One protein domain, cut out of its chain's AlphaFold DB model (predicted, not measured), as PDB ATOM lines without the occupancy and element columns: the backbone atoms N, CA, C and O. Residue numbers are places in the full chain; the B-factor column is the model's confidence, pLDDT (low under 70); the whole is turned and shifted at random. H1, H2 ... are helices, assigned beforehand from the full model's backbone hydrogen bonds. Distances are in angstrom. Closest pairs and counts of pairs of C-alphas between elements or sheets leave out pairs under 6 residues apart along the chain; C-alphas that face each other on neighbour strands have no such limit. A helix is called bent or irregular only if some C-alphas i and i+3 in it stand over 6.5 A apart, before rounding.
ATOM      1  N   CYS A  15     172.926 184.129 168.222       80.50
ATOM      2  CA  CYS A  15     172.489 185.526 168.194       80.50
ATOM      3  C   CYS A  15     173.042 186.239 166.950       80.50
ATOM      4  O   CYS A  15     174.141 185.924 166.488       80.50
ATOM      5  N   GLY A  16     172.288 187.200 166.416       75.44
ATOM      6  CA  GLY A  16     172.657 187.980 165.236       75.44
ATOM      7  C   GLY A  16     172.211 187.369 163.906       75.44
ATOM      8  O   GLY A  16     172.743 187.748 162.867       75.44
ATOM      9  N   THR A  17     171.240 186.455 163.900       77.31
ATOM     10  CA  THR A  17     170.612 186.010 162.643       77.31
ATOM     11  C   THR A  17     169.608 187.054 162.135       77.31
ATOM     12  O   THR A  17     169.094 187.833 162.931       77.31
ATOM     13  N   ASP A  18     169.328 187.086 160.832       80.62
ATOM     14  CA  ASP A  18     168.281 187.930 160.220       80.62
ATOM     15  C   ASP A  18     167.059 187.099 159.777       80.62
ATOM     16  O   ASP A  18     166.158 187.592 159.106       80.62
ATOM     17  N   GLN A  19     167.021 185.819 160.168       74.94
ATOM     18  CA  GLN A  19     165.965 184.866 159.808       74.94
ATOM     19  C   GLN A  19     164.698 184.997 160.676       74.94
ATOM     20  O   GLN A  19     163.660 184.437 160.332       74.94
ATOM     21  N   ASN A  20     164.756 185.718 161.804       74.69
ATOM     22  CA  ASN A  20     163.601 185.986 162.664       74.69
ATOM     23  C   ASN A  20     163.708 187.367 163.341       74.69
ATOM     24  O   ASN A  20     164.822 187.852 163.564       74.69
ATOM     25  N   PRO A  21     162.577 187.999 163.713       79.44
ATOM     26  CA  PRO A  21     162.562 189.342 164.301       79.44
ATOM     27  C   PRO A  21     163.285 189.449 165.653       79.44
ATOM     28  O   PRO A  21     163.721 190.534 166.024       79.44
ATOM     29  N   CYS A  22     163.452 188.344 166.385       79.75
ATOM     30  CA  CYS A  22     164.204 188.307 167.639       79.75
ATOM     31  C   CYS A  22     165.725 188.224 167.424       79.75
ATOM     32  O   CYS A  22     166.467 188.321 168.399       79.75
ATOM     33  N   ARG A  23     166.198 188.020 166.183       79.94
ATOM     34  CA  ARG A  23     167.610 187.818 165.802       79.94
ATOM     35  C   ARG A  23     168.348 186.737 166.594       79.94
ATOM     36  O   ARG A  23     169.578 186.654 166.561       79.94
ATOM     37  N   CYS A  24     167.600 185.885 167.274       81.56
ATOM     38  CA  CYS A  24     168.088 184.861 168.176       81.56
ATOM     39  C   CYS A  24     167.494 183.536 167.739       81.56
ATOM     40  O   CYS A  24     166.289 183.439 167.526       81.56
ATOM     41  N   LYS A  25     168.353 182.536 167.601       80.38
ATOM     42  CA  LYS A  25     167.984 181.203 167.156       80.38
ATOM     43  C   LYS A  25     168.460 180.200 168.187       80.38
ATOM     44  O   LYS A  25     169.630 180.241 168.583       80.38
ATOM     45  N   VAL A  26     167.564 179.334 168.638       82.81
ATOM     46  CA  VAL A  26     167.868 178.378 169.717       82.81
ATOM     47  C   VAL A  26     167.630 176.953 169.259       82.81
ATOM     48  O   VAL A  26     168.462 176.079 169.494       82.81
ATOM     49  N   VAL A  27     166.526 176.712 168.554       84.19
ATOM     50  CA  VAL A  27     166.114 175.358 168.180       84.19
ATOM     51  C   VAL A  27     167.007 174.824 167.066       84.19
ATOM     52  O   VAL A  27     167.594 173.751 167.219       84.19
ATOM     53  N   GLY A  28     167.188 175.597 165.992       85.88
ATOM     54  CA  GLY A  28     168.080 175.224 164.887       85.88
ATOM     55  C   GLY A  28     169.509 174.860 165.325       85.88
ATOM     56  O   GLY A  28     169.958 173.752 165.028       85.88
ATOM     57  N   PRO A  29     170.231 175.717 166.070       86.31
ATOM     58  CA  PRO A  29     171.597 175.422 166.491       86.31
ATOM     59  C   PRO A  29     171.667 174.299 167.531       86.31
ATOM     60  O   PRO A  29     172.637 173.544 167.524       86.31
ATOM     61  N   THR A  30     170.653 174.140 168.387       86.38
ATOM     62  CA  THR A  30     170.598 173.037 169.362       86.38
ATOM     63  C   THR A  30     170.463 171.686 168.665       86.38
ATOM     64  O   THR A  30     171.261 170.779 168.904       86.38
ATOM     65  N   ILE A  31     169.498 171.559 167.748       86.94
ATOM     66  CA  ILE A  31     169.323 170.336 166.956       86.94
ATOM     67  C   ILE A  31     170.555 170.116 166.080       86.94
ATOM     68  O   ILE A  31     171.100 169.015 166.055       86.94
ATOM     69  N   GLY A  32     171.053 171.171 165.432       87.44
ATOM     70  CA  GLY A  32     172.276 171.119 164.643       87.44
ATOM     71  C   GLY A  32     173.445 170.541 165.436       87.44
ATOM     72  O   GLY A  32     174.152 169.686 164.916       87.44
ATOM     73  N   PHE A  33     173.649 170.956 166.688       85.44
ATOM     74  CA  PHE A  33     174.724 170.443 167.542       85.44
ATOM     75  C   PHE A  33     174.571 168.951 167.855       85.44
ATOM     76  O   PHE A  33     175.526 168.189 167.690       85.44
ATOM     77  N   VAL A  34     173.369 168.518 168.247       87.50
ATOM     78  CA  VAL A  34     173.086 167.099 168.526       87.50
ATOM     79  C   VAL A  34     173.339 166.246 167.285       87.50
ATOM     80  O   VAL A  34     174.018 165.220 167.364       87.50
ATOM     81  N   VAL A  35     172.859 166.688 166.122       88.44
ATOM     82  CA  VAL A  35     173.050 165.940 164.877       88.44
ATOM     83  C   VAL A  35     174.523 165.935 164.455       88.44
ATOM     84  O   VAL A  35     175.004 164.905 163.990       88.44
ATOM     85  N   THR A  36     175.284 167.009 164.693       88.56
ATOM     86  CA  THR A  36     176.740 167.019 164.469       88.56
ATOM     87  C   THR A  36     177.460 165.984 165.327       88.56
ATOM     88  O   THR A  36     178.361 165.324 164.819       88.56
ATOM     89  N   ILE A  37     177.082 165.815 166.601       88.69
ATOM     90  CA  ILE A  37     177.689 164.796 167.473       88.69
ATOM     91  C   ILE A  37     177.429 163.399 166.907       88.69
ATOM     92  O   ILE A  37     178.365 162.619 166.741       88.69
ATOM     93  N   VAL A  38     176.175 163.099 166.559       89.81
ATOM     94  CA  VAL A  38     175.800 161.799 165.981       89.81
ATOM     95  C   VAL A  38     176.538 161.561 164.661       89.81
ATOM     96  O   VAL A  38     177.124 160.497 164.457       89.81
ATOM     97  N   ALA A  39     176.580 162.570 163.789       89.06
ATOM     98  CA  ALA A  39     177.308 162.505 162.531       89.06
ATOM     99  C   ALA A  39     178.811 162.310 162.760       89.06
ATOM    100  O   ALA A  39     179.417 161.514 162.059       89.06
ATOM    101  N   ALA A  40     179.424 162.957 163.752       88.44
ATOM    102  CA  ALA A  40     180.843 162.785 164.056       88.44
ATOM    103  C   ALA A  40     181.176 161.351 164.499       88.44
ATOM    104  O   ALA A  40     182.169 160.795 164.031       88.44
ATOM    105  N   VAL A  41     180.326 160.724 165.324       91.25
ATOM    106  CA  VAL A  41     180.499 159.323 165.764       91.25
ATOM    107  C   VAL A  41     180.498 158.350 164.580       91.25
ATOM    108  O   VAL A  41     181.223 157.360 164.607       91.25
ATOM    109  N   VAL A  42     179.732 158.639 163.525       90.25
ATOM    110  CA  VAL A  42     179.635 157.789 162.323       90.25
ATOM    111  C   VAL A  42     180.685 158.155 161.268       90.25
ATOM    112  O   VAL A  42     181.358 157.286 160.714       90.25
ATOM    113  N   CYS A  43     180.857 159.444 160.985       89.69
ATOM    114  CA  CYS A  43     181.774 159.949 159.968       89.69
ATOM    115  C   CYS A  43     183.241 159.730 160.347       89.69
ATOM    116  O   CYS A  43     184.063 159.535 159.456       89.69
ATOM    117  N   TYR A  44     183.586 159.715 161.636       87.38
ATOM    118  CA  TYR A  44     184.956 159.449 162.077       87.38
ATOM    119  C   TYR A  44     185.453 158.045 161.670       87.38
ATOM    120  O   TYR A  44     186.409 157.976 160.892       87.38
ATOM    121  N   PRO A  45     184.811 156.924 162.063       88.88
ATOM    122  CA  PRO A  45     185.225 155.599 161.602       88.88
ATOM    123  C   PRO A  45     185.057 155.433 160.086       88.88
ATOM    124  O   PRO A  45     185.931 154.858 159.444       88.88
ATOM    125  N   ALA A  46     184.000 155.987 159.480       87.88
ATOM    126  CA  ALA A  46     183.832 155.938 158.026       87.88
ATOM    127  C   ALA A  46     185.001 156.617 157.286       87.88
ATOM    128  O   ALA A  46     185.505 156.084 156.298       87.88
ATOM    129  N   SER A  47     185.492 157.751 157.797       84.44
ATOM    130  CA  SER A  47     186.655 158.433 157.227       84.44
ATOM    131  C   SER A  47     187.925 157.584 157.327       84.44
ATOM    132  O   SER A  47     188.707 157.579 156.379       84.44
ATOM    133  N   LEU A  48     188.090 156.799 158.399       86.69
ATOM    134  CA  LEU A  48     189.212 155.872 158.570       86.69
ATOM    135  C   LEU A  48     189.201 154.771 157.502       86.69
ATOM    136  O   LEU A  48     190.214 154.559 156.835       86.69
ATOM    137  N   PHE A  49     188.045 154.147 157.265       86.12
ATOM    138  CA  PHE A  49     187.900 153.107 156.238       86.12
ATOM    139  C   PHE A  49     188.005 153.638 154.808       86.12
ATOM    140  O   PHE A  49     188.426 152.911 153.911       86.12
ATOM    141  N   CYS A  50     187.672 154.908 154.579       83.19
ATOM    142  CA  CYS A  50     187.819 155.519 153.264       83.19
ATOM    143  C   CYS A  50     189.254 155.958 152.942       83.19
ATOM    144  O   CYS A  50     189.477 156.372 151.811       83.19
ATOM    145  N   GLY A  51     190.219 155.859 153.866       78.69
ATOM    146  CA  GLY A  51     191.612 156.288 153.660       78.69
ATOM    147  C   GLY A  51     191.983 157.591 154.379       78.69
ATOM    148  O   GLY A  51     192.893 158.302 153.945       78.69
ATOM    149  N   CYS A  52     191.285 157.924 155.468       76.62
ATOM    150  CA  CYS A  52     191.528 159.098 156.311       76.62
ATOM    151  C   CYS A  52     191.675 160.389 155.482       76.62
ATOM    152  O   CYS A  52     190.914 160.668 154.556       76.62
ATOM    153  N   CYS A  53     192.693 161.186 155.806       71.62
ATOM    154  CA  CYS A  53     193.048 162.430 155.146       71.62
ATOM    155  C   CYS A  53     193.783 162.239 153.806       71.62
ATOM    156  O   CYS A  53     194.121 163.242 153.179       71.62
ATOM    157  N   MET A  54     194.070 161.005 153.370       77.06
ATOM    158  CA  MET A  54     194.848 160.747 152.145       77.06
ATOM    159  C   MET A  54     193.990 160.760 150.876       77.06
ATOM    160  O   MET A  54     194.493 161.038 149.792       77.06
ATOM    161  N   THR A  55     192.690 160.501 151.001       84.69
ATOM    162  CA  THR A  55     191.738 160.526 149.886       84.69
ATOM    163  C   THR A  55     190.814 161.742 149.963       84.69
ATOM    164  O   THR A  55     190.554 162.286 151.039       84.69
ATOM    165  N   LYS A  56     190.266 162.162 148.819       84.25
ATOM    166  CA  LYS A  56     189.236 163.210 148.775       84.25
ATOM    167  C   LYS A  56     187.984 162.771 149.540       84.25
ATOM    168  O   LYS A  56     187.494 163.523 150.374       84.25
ATOM    169  N   THR A  57     187.559 161.521 149.351       85.19
ATOM    170  CA  THR A  57     186.361 160.956 149.988       85.19
ATOM    171  C   THR A  57     186.453 160.974 151.512       85.19
ATOM    172  O   THR A  57     185.528 161.415 152.180       85.19
ATOM    173  N   GLY A  58     187.583 160.555 152.081       83.25
ATOM    174  CA  GLY A  58     187.793 160.545 153.530       83.25
ATOM    175  C   GLY A  58     187.802 161.953 154.129       83.25
ATOM    176  O   GLY A  58     187.159 162.173 155.153       83.25
ATOM    177  N   LYS A  59     188.412 162.938 153.451       86.25
ATOM    178  CA  LYS A  59     188.345 164.356 153.855       86.25
ATOM    179  C   LYS A  59     186.921 164.912 153.782       86.25
ATOM    180  O   LYS A  59     186.517 165.650 154.678       86.25
ATOM    181  N   ASP A  60     186.162 164.552 152.751       89.00
ATOM    182  CA  ASP A  60     184.771 164.988 152.597       89.00
ATOM    183  C   ASP A  60     183.852 164.389 153.661       89.00
ATOM    184  O   ASP A  60     183.022 165.111 154.215       89.00
ATOM    185  N   VAL A  61     184.031 163.108 153.996       89.06
ATOM    186  CA  VAL A  61     183.292 162.440 155.077       89.06
ATOM    187  C   VAL A  61     183.638 163.067 156.428       89.06
ATOM    188  O   VAL A  61     182.742 163.328 157.224       89.06
ATOM    189  N   LEU A  62     184.909 163.390 156.675       88.00
ATOM    190  CA  LEU A  62     185.346 164.028 157.923       88.00
ATOM    191  C   LEU A  62     184.822 165.474 158.049       88.00
ATOM    192  O   LEU A  62     184.510 165.928 159.147       88.00
ATOM    193  N   ALA A  63     184.655 166.185 156.928       90.25
ATOM    194  CA  ALA A  63     184.064 167.526 156.882       90.25
ATOM    195  C   ALA A  63     182.520 167.533 156.871       90.25
ATOM    196  O   ALA A  63     181.901 168.584 157.070       90.25
ATOM    197  N   TYR A  64     181.884 166.384 156.631       90.69
ATOM    198  CA  TYR A  64     180.433 166.263 156.497       90.69
ATOM    199  C   TYR A  64     179.634 166.749 157.720       90.69
ATOM    200  O   TYR A  64     178.661 167.477 157.512       90.69
ATOM    201  N   PRO A  65     180.035 166.471 158.981       88.94
ATOM    202  CA  PRO A  65     179.284 166.916 160.157       88.94
ATOM    203  C   PRO A  65     179.098 168.439 160.212       88.94
ATOM    204  O   PRO A  65     178.046 168.923 160.614       88.94
ATOM    205  N   VAL A  66     180.091 169.207 159.750       88.88
ATOM    206  CA  VAL A  66     180.029 170.677 159.725       88.88
ATOM    207  C   VAL A  66     179.084 171.175 158.632       88.88
ATOM    208  O   VAL A  66     178.296 172.091 158.865       88.88
ATOM    209  N   LYS A  67     179.124 170.554 157.446       90.50
ATOM    210  CA  LYS A  67     178.200 170.880 156.344       90.50
ATOM    211  C   LYS A  67     176.754 170.610 156.762       90.50
ATOM    212  O   LYS A  67     175.876 171.438 156.535       90.50
ATOM    213  N   LEU A  68     176.533 169.479 157.425       89.19
ATOM    214  CA  LEU A  68     175.223 169.081 157.913       89.19
ATOM    215  C   LEU A  68     174.727 170.007 159.035       89.19
ATOM    216  O   LEU A  68     173.562 170.389 159.024       89.19
ATOM    217  N   ASN A  69     175.602 170.445 159.948       87.56
ATOM    218  CA  ASN A  69     175.248 171.433 160.974       87.56
ATOM    219  C   ASN A  69     174.693 172.730 160.373       87.56
ATOM    220  O   ASN A  69     173.680 173.242 160.846       87.56
ATOM    221  N   ALA A  70     175.344 173.239 159.324       86.12
ATOM    222  CA  ALA A  70     174.914 174.455 158.647       86.12
ATOM    223  C   ALA A  70     173.527 174.281 158.011       86.12
ATOM    224  O   ALA A  70     172.667 175.137 158.196       86.12
ATOM    225  N   GLN A  71     173.288 173.149 157.339       87.81
ATOM    226  CA  GLN A  71     171.993 172.838 156.726       87.81
ATOM    227  C   GLN A  71     170.881 172.695 157.772       87.81
ATOM    228  O   GLN A  71     169.828 173.311 157.645       87.81
ATOM    229  N   VAL A  72     171.119 171.909 158.826       86.06
ATOM    230  CA  VAL A  72     170.125 171.661 159.884       86.06
ATOM    231  C   VAL A  72     169.822 172.930 160.663       86.06
ATOM    232  O   VAL A  72     168.661 173.181 160.983       86.06
ATOM    233  N   SER A  73     170.845 173.741 160.946       82.44
ATOM    234  CA  SER A  73     170.625 175.026 161.587       82.44
ATOM    235  C   SER A  73     169.753 175.886 160.679       82.44
ATOM    236  O   SER A  73     168.674 176.264 161.110       82.44
ATOM    237  N   ASP A  74     170.126 176.128 159.419       83.00
ATOM    238  CA  ASP A  74     169.411 177.040 158.509       83.00
ATOM    239  C   ASP A  74     167.927 176.690 158.290       83.00
ATOM    240  O   ASP A  74     167.091 177.591 158.289       83.00
ATOM    241  N   LEU A  75     167.576 175.400 158.249       83.75
ATOM    242  CA  LEU A  75     166.201 174.927 158.027       83.75
ATOM    243  C   LEU A  75     165.166 175.424 159.053       83.75
ATOM    244  O   LEU A  75     163.975 175.460 158.742       83.75
ATOM    245  N   ILE A  76     165.582 175.774 160.273       79.38
ATOM    246  CA  ILE A  76     164.667 176.180 161.348       79.38
ATOM    247  C   ILE A  76     164.913 177.652 161.700       79.38
ATOM    248  O   ILE A  76     165.917 177.950 162.334       79.38
TER     249      ILE A  76
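What this domain is: This is residues 15 to 76 of the 78 residues of an uncharacterized protein of Aspergillus chevalieri (UniProt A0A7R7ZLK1). Two long helices, H1 and H2, run side by side and fold back on each other as a helical hairpin, and residues 15 to 26, with no named element, form an irregular loop beyond the start of H1. The printed part has 62 residues with two named helices, H1 then H2, and no named strand; the class is all helix. It is loose, with a radius of gyration of the C-alphas of 14.3 A, a rod spanning 45 by 18 by 15 A.

Where its parts are: H1, residues 27 to 49, runs 33.4 A from C-alpha 27 at (166.114, 175.358, 168.180), with a kink of 35 degrees near residue 39. H1 is neither bent nor irregular, but only just: C-alphas 42 and 45 are 6.0 A apart. H2, residues 56 to 74, runs 26.1 A to C-alpha 74 at (169.411, 177.040, 158.509), with a kink of 44 degrees near residue 63. H2 is irregular: C-alphas 62 and 65 are 7.1 A apart.

How they stand to each other: H1 and H2 touch, closest at the C-alphas of Gly 28 and Ser 73, 4.2 A apart. They run opposite ways at a shallow tilt of 10 degrees. O i to N i+4 pairs are within hydrogen-bond range in 18 of 19 cases in H1 and 13 of 15 in H2.

The domain as a whole: The C-alphas farthest apart, of Pro 21 and Gly 51, are 45.3 A apart. The link from H1 to H2 is short, and the printed part has no cut. No printed residue is under 70 in pLDDT.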